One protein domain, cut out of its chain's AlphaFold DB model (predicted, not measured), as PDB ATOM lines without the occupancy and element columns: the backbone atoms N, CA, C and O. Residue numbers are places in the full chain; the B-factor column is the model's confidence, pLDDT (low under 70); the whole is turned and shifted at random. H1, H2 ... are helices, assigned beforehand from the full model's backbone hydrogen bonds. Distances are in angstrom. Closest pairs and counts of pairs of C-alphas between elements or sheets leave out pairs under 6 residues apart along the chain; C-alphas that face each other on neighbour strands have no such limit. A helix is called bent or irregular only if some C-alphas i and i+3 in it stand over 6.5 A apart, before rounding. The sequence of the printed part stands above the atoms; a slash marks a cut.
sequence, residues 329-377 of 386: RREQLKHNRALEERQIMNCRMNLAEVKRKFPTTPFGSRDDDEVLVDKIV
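AT A GLANCE: This is residues 329 to 377 of the 386 residues of the protein "Enhancer of polycomb-like protein" of Thanatephorus cucumeris (strain AG1-IA) (UniProt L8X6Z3). One long helix, H1, makes the longest axis of the domain, and beyond its last residue the chain folds back over the later part of H1, giving the outline of a hook. The returning stretch holds the short helix H2 and ends in a tail, residues 371 to 377, with no named element, while residues 329 to 343 of H1 stick out free at the other end. The printed part has 49 residues, with two named helices in the order H1, H2 and no named strand, and the class is all helix. The whole is only just loose, close to extended, with a radius of gyration of the C-alphas of 14.0 A, and the C-alphas span 46 by 21 by 11 A.

HOW THE PARTS SIT: H1, residues 329 to 357, is not bent. H2, residues 366 to 370, is joined to H1 by a short link of 8 residues. H1 and H2 are near each other, with 6 pairs of C-alphas within 10 A but no pair within 8 A. Residues 329 to 343, which belong to H1, stand free, and so do residues 356 to 362. In H1 every O i to N i+4 pair is within hydrogen-bond range; in H2 it is 0 of 1, beside 2 of 2 O i to N i+3 pairs.

IN THESE COORDINATES: H1 begins at C-alpha 329, at (101.907, 295.197, 286.005), and ends at C-alpha 357, at (142.536, 298.882, 295.352), 41.9 A away. H2 measures 7.0 A from C-alpha 366 to C-alpha 370, the latter at (127.280, 290.304, 303.286).

THE WHOLE: The two C-alphas farthest apart are those of Arg 329 and Thr 360, 46.0 A. The first and last printed C-alphas, of Arg 329 and Val 377, are 22.2 A apart. The printed part has no cut, and no link is long. The mean pLDDT of the printed part is 85.9; residues 361 to 367 are under 70.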
ATOM      1  N   ARG A 329     101.303 294.986 284.680       97.31
ATOM      2  CA  ARG A 329     101.907 295.197 286.005       97.31
ATOM      3  C   ARG A 329     102.959 294.135 286.328       97.31
ATOM      4  O   ARG A 329     104.015 294.458 286.866       97.31
ATOM      5  N   ARG A 330     102.688 292.866 286.008       97.75
ATOM      6  CA  ARG A 330     103.636 291.765 286.221       97.75
ATOM      7  C   ARG A 330     104.916 291.964 285.408       97.75
ATOM      8  O   ARG A 330     105.998 291.776 285.959       97.75
ATOM      9  N   GLU A 331     104.806 292.333 284.133       98.00
ATOM     10  CA  GLU A 331     105.982 292.565 283.284       98.00
ATOM     11  C   GLU A 331     106.760 293.821 283.712       98.00
ATOM     12  O   GLU A 331     107.986 293.769 283.784       98.00
ATOM     13  N   GLN A 332     106.081 294.897 284.133       97.25
ATOM     14  CA  GLN A 332     106.726 296.079 284.727       97.25
ATOM     15  C   GLN A 332     107.531 295.732 285.987       97.25
ATOM     16  O   GLN A 332     108.675 296.154 286.126       97.25
ATOM     17  N   LEU A 333     106.974 294.918 286.892       97.50
ATOM     18  CA  LEU A 333     107.685 294.485 288.100       97.50
ATOM     19  C   LEU A 333     108.917 293.631 287.775       97.50
ATOM     20  O   LEU A 333     109.957 293.802 288.406       97.50
ATOM     21  N   LYS A 334     108.829 292.729 286.789       97.56
ATOM     22  CA  LYS A 334     109.993 291.953 286.330       97.56
ATOM     23  C   LYS A 334     111.062 292.849 285.706       97.56
ATOM     24  O   LYS A 334     112.241 292.645 285.978       97.56
ATOM     25  N   HIS A 335     110.656 293.828 284.900       97.00
ATOM     26  CA  HIS A 335     111.569 294.786 284.285       97.00
ATOM     27  C   HIS A 335     112.302 295.622 285.340       97.00
ATOM     28  O   HIS A 335     113.531 295.678 285.331       97.00
ATOM     29  N   ASN A 336     111.565 296.194 286.296       97.31
ATOM     30  CA  ASN A 336     112.141 296.970 287.396       97.31
ATOM     31  C   ASN A 336     113.102 296.121 288.228       97.31
ATOM     32  O   ASN A 336     114.216 296.551 288.503       97.31
ATOM     33  N   ARG A 337     112.722 294.876 288.536       95.88
ATOM     34  CA  ARG A 337     113.600 293.933 289.230       95.88
ATOM     35  C   ARG A 337     114.901 293.684 288.464       95.88
ATOM     36  O   ARG A 337     115.963 293.715 289.068       95.88
ATOM     37  N   ALA A 338     114.841 293.451 287.154       97.00
ATOM     38  CA  ALA A 338     116.042 293.237 286.347       97.00
ATOM     39  C   ALA A 338     116.938 294.492 286.299       97.00
ATOM     40  O   ALA A 338     118.165 294.389 286.336       97.00
ATOM     41  N   LEU A 339     116.336 295.687 286.249       97.00
ATOM     42  CA  LEU A 339     117.059 296.957 286.350       97.00
ATOM     43  C   LEU A 339     117.757 297.115 287.704       97.00
ATOM     44  O   LEU A 339     118.933 297.482 287.736       97.00
ATOM     45  N   GLU A 340     117.057 296.818 288.795       96.19
ATOM     46  CA  GLU A 340     117.595 296.835 290.157       96.19
ATOM     47  C   GLU A 340     118.720 295.807 290.316       96.19
ATOM     48  O   GLU A 340     119.791 296.152 290.802       96.19
ATOM     49  N   GLU A 341     118.542 294.575 289.832       94.88
ATOM     50  CA  GLU A 341     119.575 293.530 289.844       94.88
ATOM     51  C   GLU A 341     120.830 293.976 289.077       94.88
ATOM     52  O   GLU A 341     121.950 293.824 289.572       94.88
ATOM     53  N   ARG A 342     120.664 294.620 287.914       96.50
ATOM     54  CA  ARG A 342     121.782 295.208 287.160       96.50
ATOM     55  C   ARG A 342     122.480 296.322 287.944       96.50
ATOM     56  O   ARG A 342     123.709 296.384 287.953       96.50
ATOM     57  N   GLN A 343     121.725 297.205 288.598       96.62
ATOM     58  CA  GLN A 343     122.288 298.273 289.432       96.62
ATOM     59  C   GLN A 343     123.047 297.707 290.637       96.62
ATOM     60  O   GLN A 343     124.172 298.127 290.894       96.62
ATOM     61  N   ILE A 344     122.474 296.717 291.326       94.38
ATOM     62  CA  ILE A 344     123.107 296.011 292.444       94.38
ATOM     63  C   ILE A 344     124.416 295.373 291.982       94.38
ATOM     64  O   ILE A 344     125.439 295.555 292.638       94.38
ATOM     65  N   MET A 345     124.418 294.685 290.837       94.69
ATOM     66  CA  MET A 345     125.627 294.072 290.285       94.69
ATOM     67  C   MET A 345     126.718 295.114 290.005       94.69
ATOM     68  O   MET A 345     127.857 294.934 290.430       94.69
ATOM     69  N   ASN A 346     126.372 296.238 289.370       96.12
ATOM     70  CA  ASN A 346     127.321 297.326 289.115       96.12
ATOM     71  C   ASN A 346     127.894 297.904 290.420       96.12
ATOM     72  O   ASN A 346     129.105 298.086 290.542       96.12
ATOM     73  N   CYS A 347     127.046 298.148 291.422       93.69
ATOM     74  CA  CYS A 347     127.481 298.629 292.732       93.69
ATOM     75  C   CYS A 347     128.393 297.617 293.444       93.69
ATOM     76  O   CYS A 347     129.420 298.012 293.995       93.69
ATOM     77  N   ARG A 348     128.071 296.318 293.387       92.50
ATOM     78  CA  ARG A 348     128.905 295.237 293.940       92.50
ATOM     79  C   ARG A 348     130.262 295.153 293.247       92.50
ATOM     80  O   ARG A 348     131.273 295.026 293.931       92.50
ATOM     81  N   MET A 349     130.304 295.270 291.918       92.19
ATOM     82  CA  MET A 349     131.559 295.296 291.159       92.19
ATOM     83  C   MET A 349     132.430 296.492 291.549       92.19
ATOM     84  O   MET A 349     133.617 296.316 291.821       92.19
ATOM     85  N   ASN A 350     131.836 297.685 291.654       91.75
ATOM     86  CA  ASN A 350     132.542 298.889 292.088       91.75
ATOM     87  C   ASN A 350     133.080 298.741 293.519       91.75
ATOM     88  O   ASN A 350     134.240 299.062 293.778       91.75
ATOM     89  N   LEU A 351     132.271 298.215 294.443       87.75
ATOM     90  CA  LEU A 351     132.683 297.966 295.824       87.75
ATOM     91  C   LEU A 351     133.840 296.960 295.890       87.75
ATOM     92  O   LEU A 351     134.835 297.208 296.571       87.75
ATOM     93  N   ALA A 352     133.751 295.859 295.139       88.06
ATOM     94  CA  ALA A 352     134.813 294.863 295.049       88.06
ATOM     95  C   ALA A 352     136.113 295.454 294.472       88.06
ATOM     96  O   ALA A 352     137.205 295.158 294.962       88.06
ATOM     97  N   GLU A 353     136.018 296.325 293.463       89.94
ATOM     98  CA  GLU A 353     137.179 296.998 292.881       89.94
ATOM     99  C   GLU A 353     137.840 297.969 293.869       89.94
ATOM    100  O   GLU A 353     139.068 297.958 294.008       89.94
ATOM    101  N   VAL A 354     137.044 298.771 294.583       87.25
ATOM    102  CA  VAL A 354     137.528 299.688 295.628       87.25
ATOM    103  C   VAL A 354     138.211 298.907 296.748       87.25
ATOM    104  O   VAL A 354     139.340 299.240 297.114       87.25
ATOM    105  N   LYS A 355     137.598 297.819 297.230       84.12
ATOM    106  CA  LYS A 355     138.170 296.948 298.271       84.12
ATOM    107  C   LYS A 355     139.501 296.327 297.831       84.12
ATOM    108  O   LYS A 355     140.440 296.262 298.619       84.12
ATOM    109  N   ARG A 356     139.625 295.944 296.552       84.94
ATOM    110  CA  ARG A 356     140.882 295.439 295.970       84.94
ATOM    111  C   ARG A 356     141.965 296.519 295.871       84.94
ATOM    112  O   ARG A 356     143.132 296.220 296.102       84.94
ATOM    113  N   LYS A 357     141.599 297.751 295.500       87.69
ATOM    114  CA  LYS A 357     142.536 298.882 295.352       87.69
ATOM    115  C   LYS A 357     143.013 299.440 296.698       87.69
ATOM    116  O   LYS A 357     144.151 299.893 296.781       87.69
ATOM    117  N   PHE A 358     142.176 299.393 297.735       83.62
ATOM    118  CA  PHE A 358     142.448 300.020 299.032       83.62
ATOM    119  C   PHE A 358     142.266 299.052 300.222       83.62
ATOM    120  O   PHE A 358     141.386 299.261 301.061       83.62
ATOM    121  N   PRO A 359     143.117 298.018 300.356       73.00
ATOM    122  CA  PRO A 359     142.950 296.953 301.351       73.00
ATOM    123  C   PRO A 359     143.096 297.397 302.821       73.00
ATOM    124  O   PRO A 359     142.718 296.653 303.718       73.00
ATOM    125  N   THR A 360     143.642 298.589 303.090       71.19
ATOM    126  CA  THR A 360     143.833 299.146 304.447       71.19
ATOM    127  C   THR A 360     142.749 300.144 304.868       71.19
ATOM    128  O   THR A 360     142.819 300.699 305.965       71.19
ATOM    129  N   THR A 361     141.760 300.409 304.011       66.75
ATOM    130  CA  THR A 361     140.643 301.301 304.352       66.75
ATOM    131  C   THR A 361     139.649 300.620 305.302       66.75
ATOM    132  O   THR A 361     139.496 299.401 305.255       66.75
ATOM    133  N   PRO A 362     138.940 301.379 306.162       62.75
ATOM    134  CA  PRO A 362     138.007 300.827 307.151       62.75
ATOM    135  C   PRO A 362     136.761 300.139 306.549       62.75
ATOM    136  O   PRO A 362     135.975 299.570 307.298       62.75
ATOM    137  N   PHE A 363     136.608 300.122 305.218       59.00
ATOM    138  CA  PHE A 363     135.556 299.426 304.453       59.00
ATOM    139  C   PHE A 363     135.800 297.905 304.299       59.00
ATOM    140  O   PHE A 363     135.437 297.290 303.296       59.00
ATOM    141  N   GLY A 364     136.507 297.299 305.256       56.25
ATOM    142  CA  GLY A 364     136.898 295.886 305.254       56.25
ATOM    143  C   GLY A 364     136.176 295.041 306.303       56.25
ATOM    144  O   GLY A 364     136.669 293.967 306.646       56.25
ATOM    145  N   SER A 365     135.064 295.527 306.863       63.91
ATOM    146  CA  SER A 365     134.339 294.797 307.902       63.91
ATOM    147  C   SER A 365     133.636 293.564 307.314       63.91
ATOM    148  O   SER A 365     133.302 293.536 306.130       63.91
ATOM    149  N   ARG A 366     133.396 292.521 308.129       63.19
ATOM    150  CA  ARG A 366     132.630 291.327 307.704       63.19
ATOM    151  C   ARG A 366     131.225 291.680 307.200       63.19
ATOM    152  O   ARG A 366     130.685 290.942 306.381       63.19
ATOM    153  N   ASP A 367     130.673 292.798 307.664       66.25
ATOM    154  CA  ASP A 367     129.346 293.284 307.289       66.25
ATOM    155  C   ASP A 367     129.314 293.777 305.828       66.25
ATOM    156  O   ASP A 367     128.305 293.614 305.142       66.25
ATOM    157  N   ASP A 368     130.444 294.273 305.304       72.00
ATOM    158  CA  ASP A 368     130.576 294.710 303.906       72.00
ATOM    159  C   ASP A 368     130.617 293.528 302.918       72.00
ATOM    160  O   ASP A 368     130.293 293.679 301.741       72.00
ATOM    161  N   ASP A 369     130.985 292.328 303.377       79.44
ATOM    162  CA  ASP A 369     130.970 291.123 302.536       79.44
ATOM    163  C   ASP A 369     129.563 290.521 302.407       79.44
ATOM    164  O   ASP A 369     129.258 289.868 301.407       79.44
ATOM    165  N   GLU A 370     128.664 290.785 303.362       83.69
ATOM    166  CA  GLU A 370     127.280 290.304 303.286       83.69
ATOM    167  C   GLU A 370     126.480 290.957 302.159       83.69
ATOM    168  O   GLU A 370     125.535 290.353 301.648       83.69
ATOM    169  N   VAL A 371     126.831 292.186 301.768       83.94
ATOM    170  CA  VAL A 371     126.137 292.904 300.689       83.94
ATOM    171  C   VAL A 371     126.592 292.463 299.297       83.94
ATOM    172  O   VAL A 371     125.889 292.722 298.317       83.94
ATOM    173  N   LEU A 372     127.724 291.756 299.192       85.19
ATOM    174  CA  LEU A 372     128.238 291.199 297.935       85.19
ATOM    175  C   LEU A 372     127.512 289.918 297.504       85.19
ATOM    176  O   LEU A 372     127.627 289.515 296.347       85.19
ATOM    177  N   VAL A 373     126.747 289.298 298.404       87.00
ATOM    178  CA  VAL A 373     126.037 288.038 298.163       87.00
ATOM    179  C   VAL A 373     124.529 288.201 298.324       87.00
ATOM    180  O   VAL A 373     124.043 289.015 299.109       87.00
ATOM    181  N   ASP A 374     123.764 287.415 297.572       87.06
ATOM    182  CA  ASP A 374     122.309 287.398 297.706       87.06
ATOM    183  C   ASP A 374     121.879 286.558 298.907       87.06
ATOM    184  O   ASP A 374     122.331 285.429 299.111       87.06
ATOM    185  N   LYS A 375     120.953 287.100 299.700       86.25
ATOM    186  CA  LYS A 375     120.362 286.395 300.841       86.25
ATOM    187  C   LYS A 375     119.183 285.549 300.352       86.25
ATOM    188  O   LYS A 375     118.295 286.045 299.661       86.25
ATOM    189  N   ILE A 376     119.145 284.266 300.722       81.69
ATOM    190  CA  ILE A 376     118.033 283.371 300.366       81.69
ATOM    191  C   ILE A 376     116.783 283.799 301.142       81.69
ATOM    192  O   ILE A 376     116.671 283.561 302.345       81.69
ATOM    193  N   VAL A 377     115.815 284.396 300.449       79.69
ATOM    194  CA  VAL A 377     114.506 284.732 301.023       79.69
ATOM    195  C   VAL A 377     113.525 283.588 300.754       79.69
ATOM    196  O   VAL A 377     113.349 283.158 299.612       79.69
TER     197      VAL A 377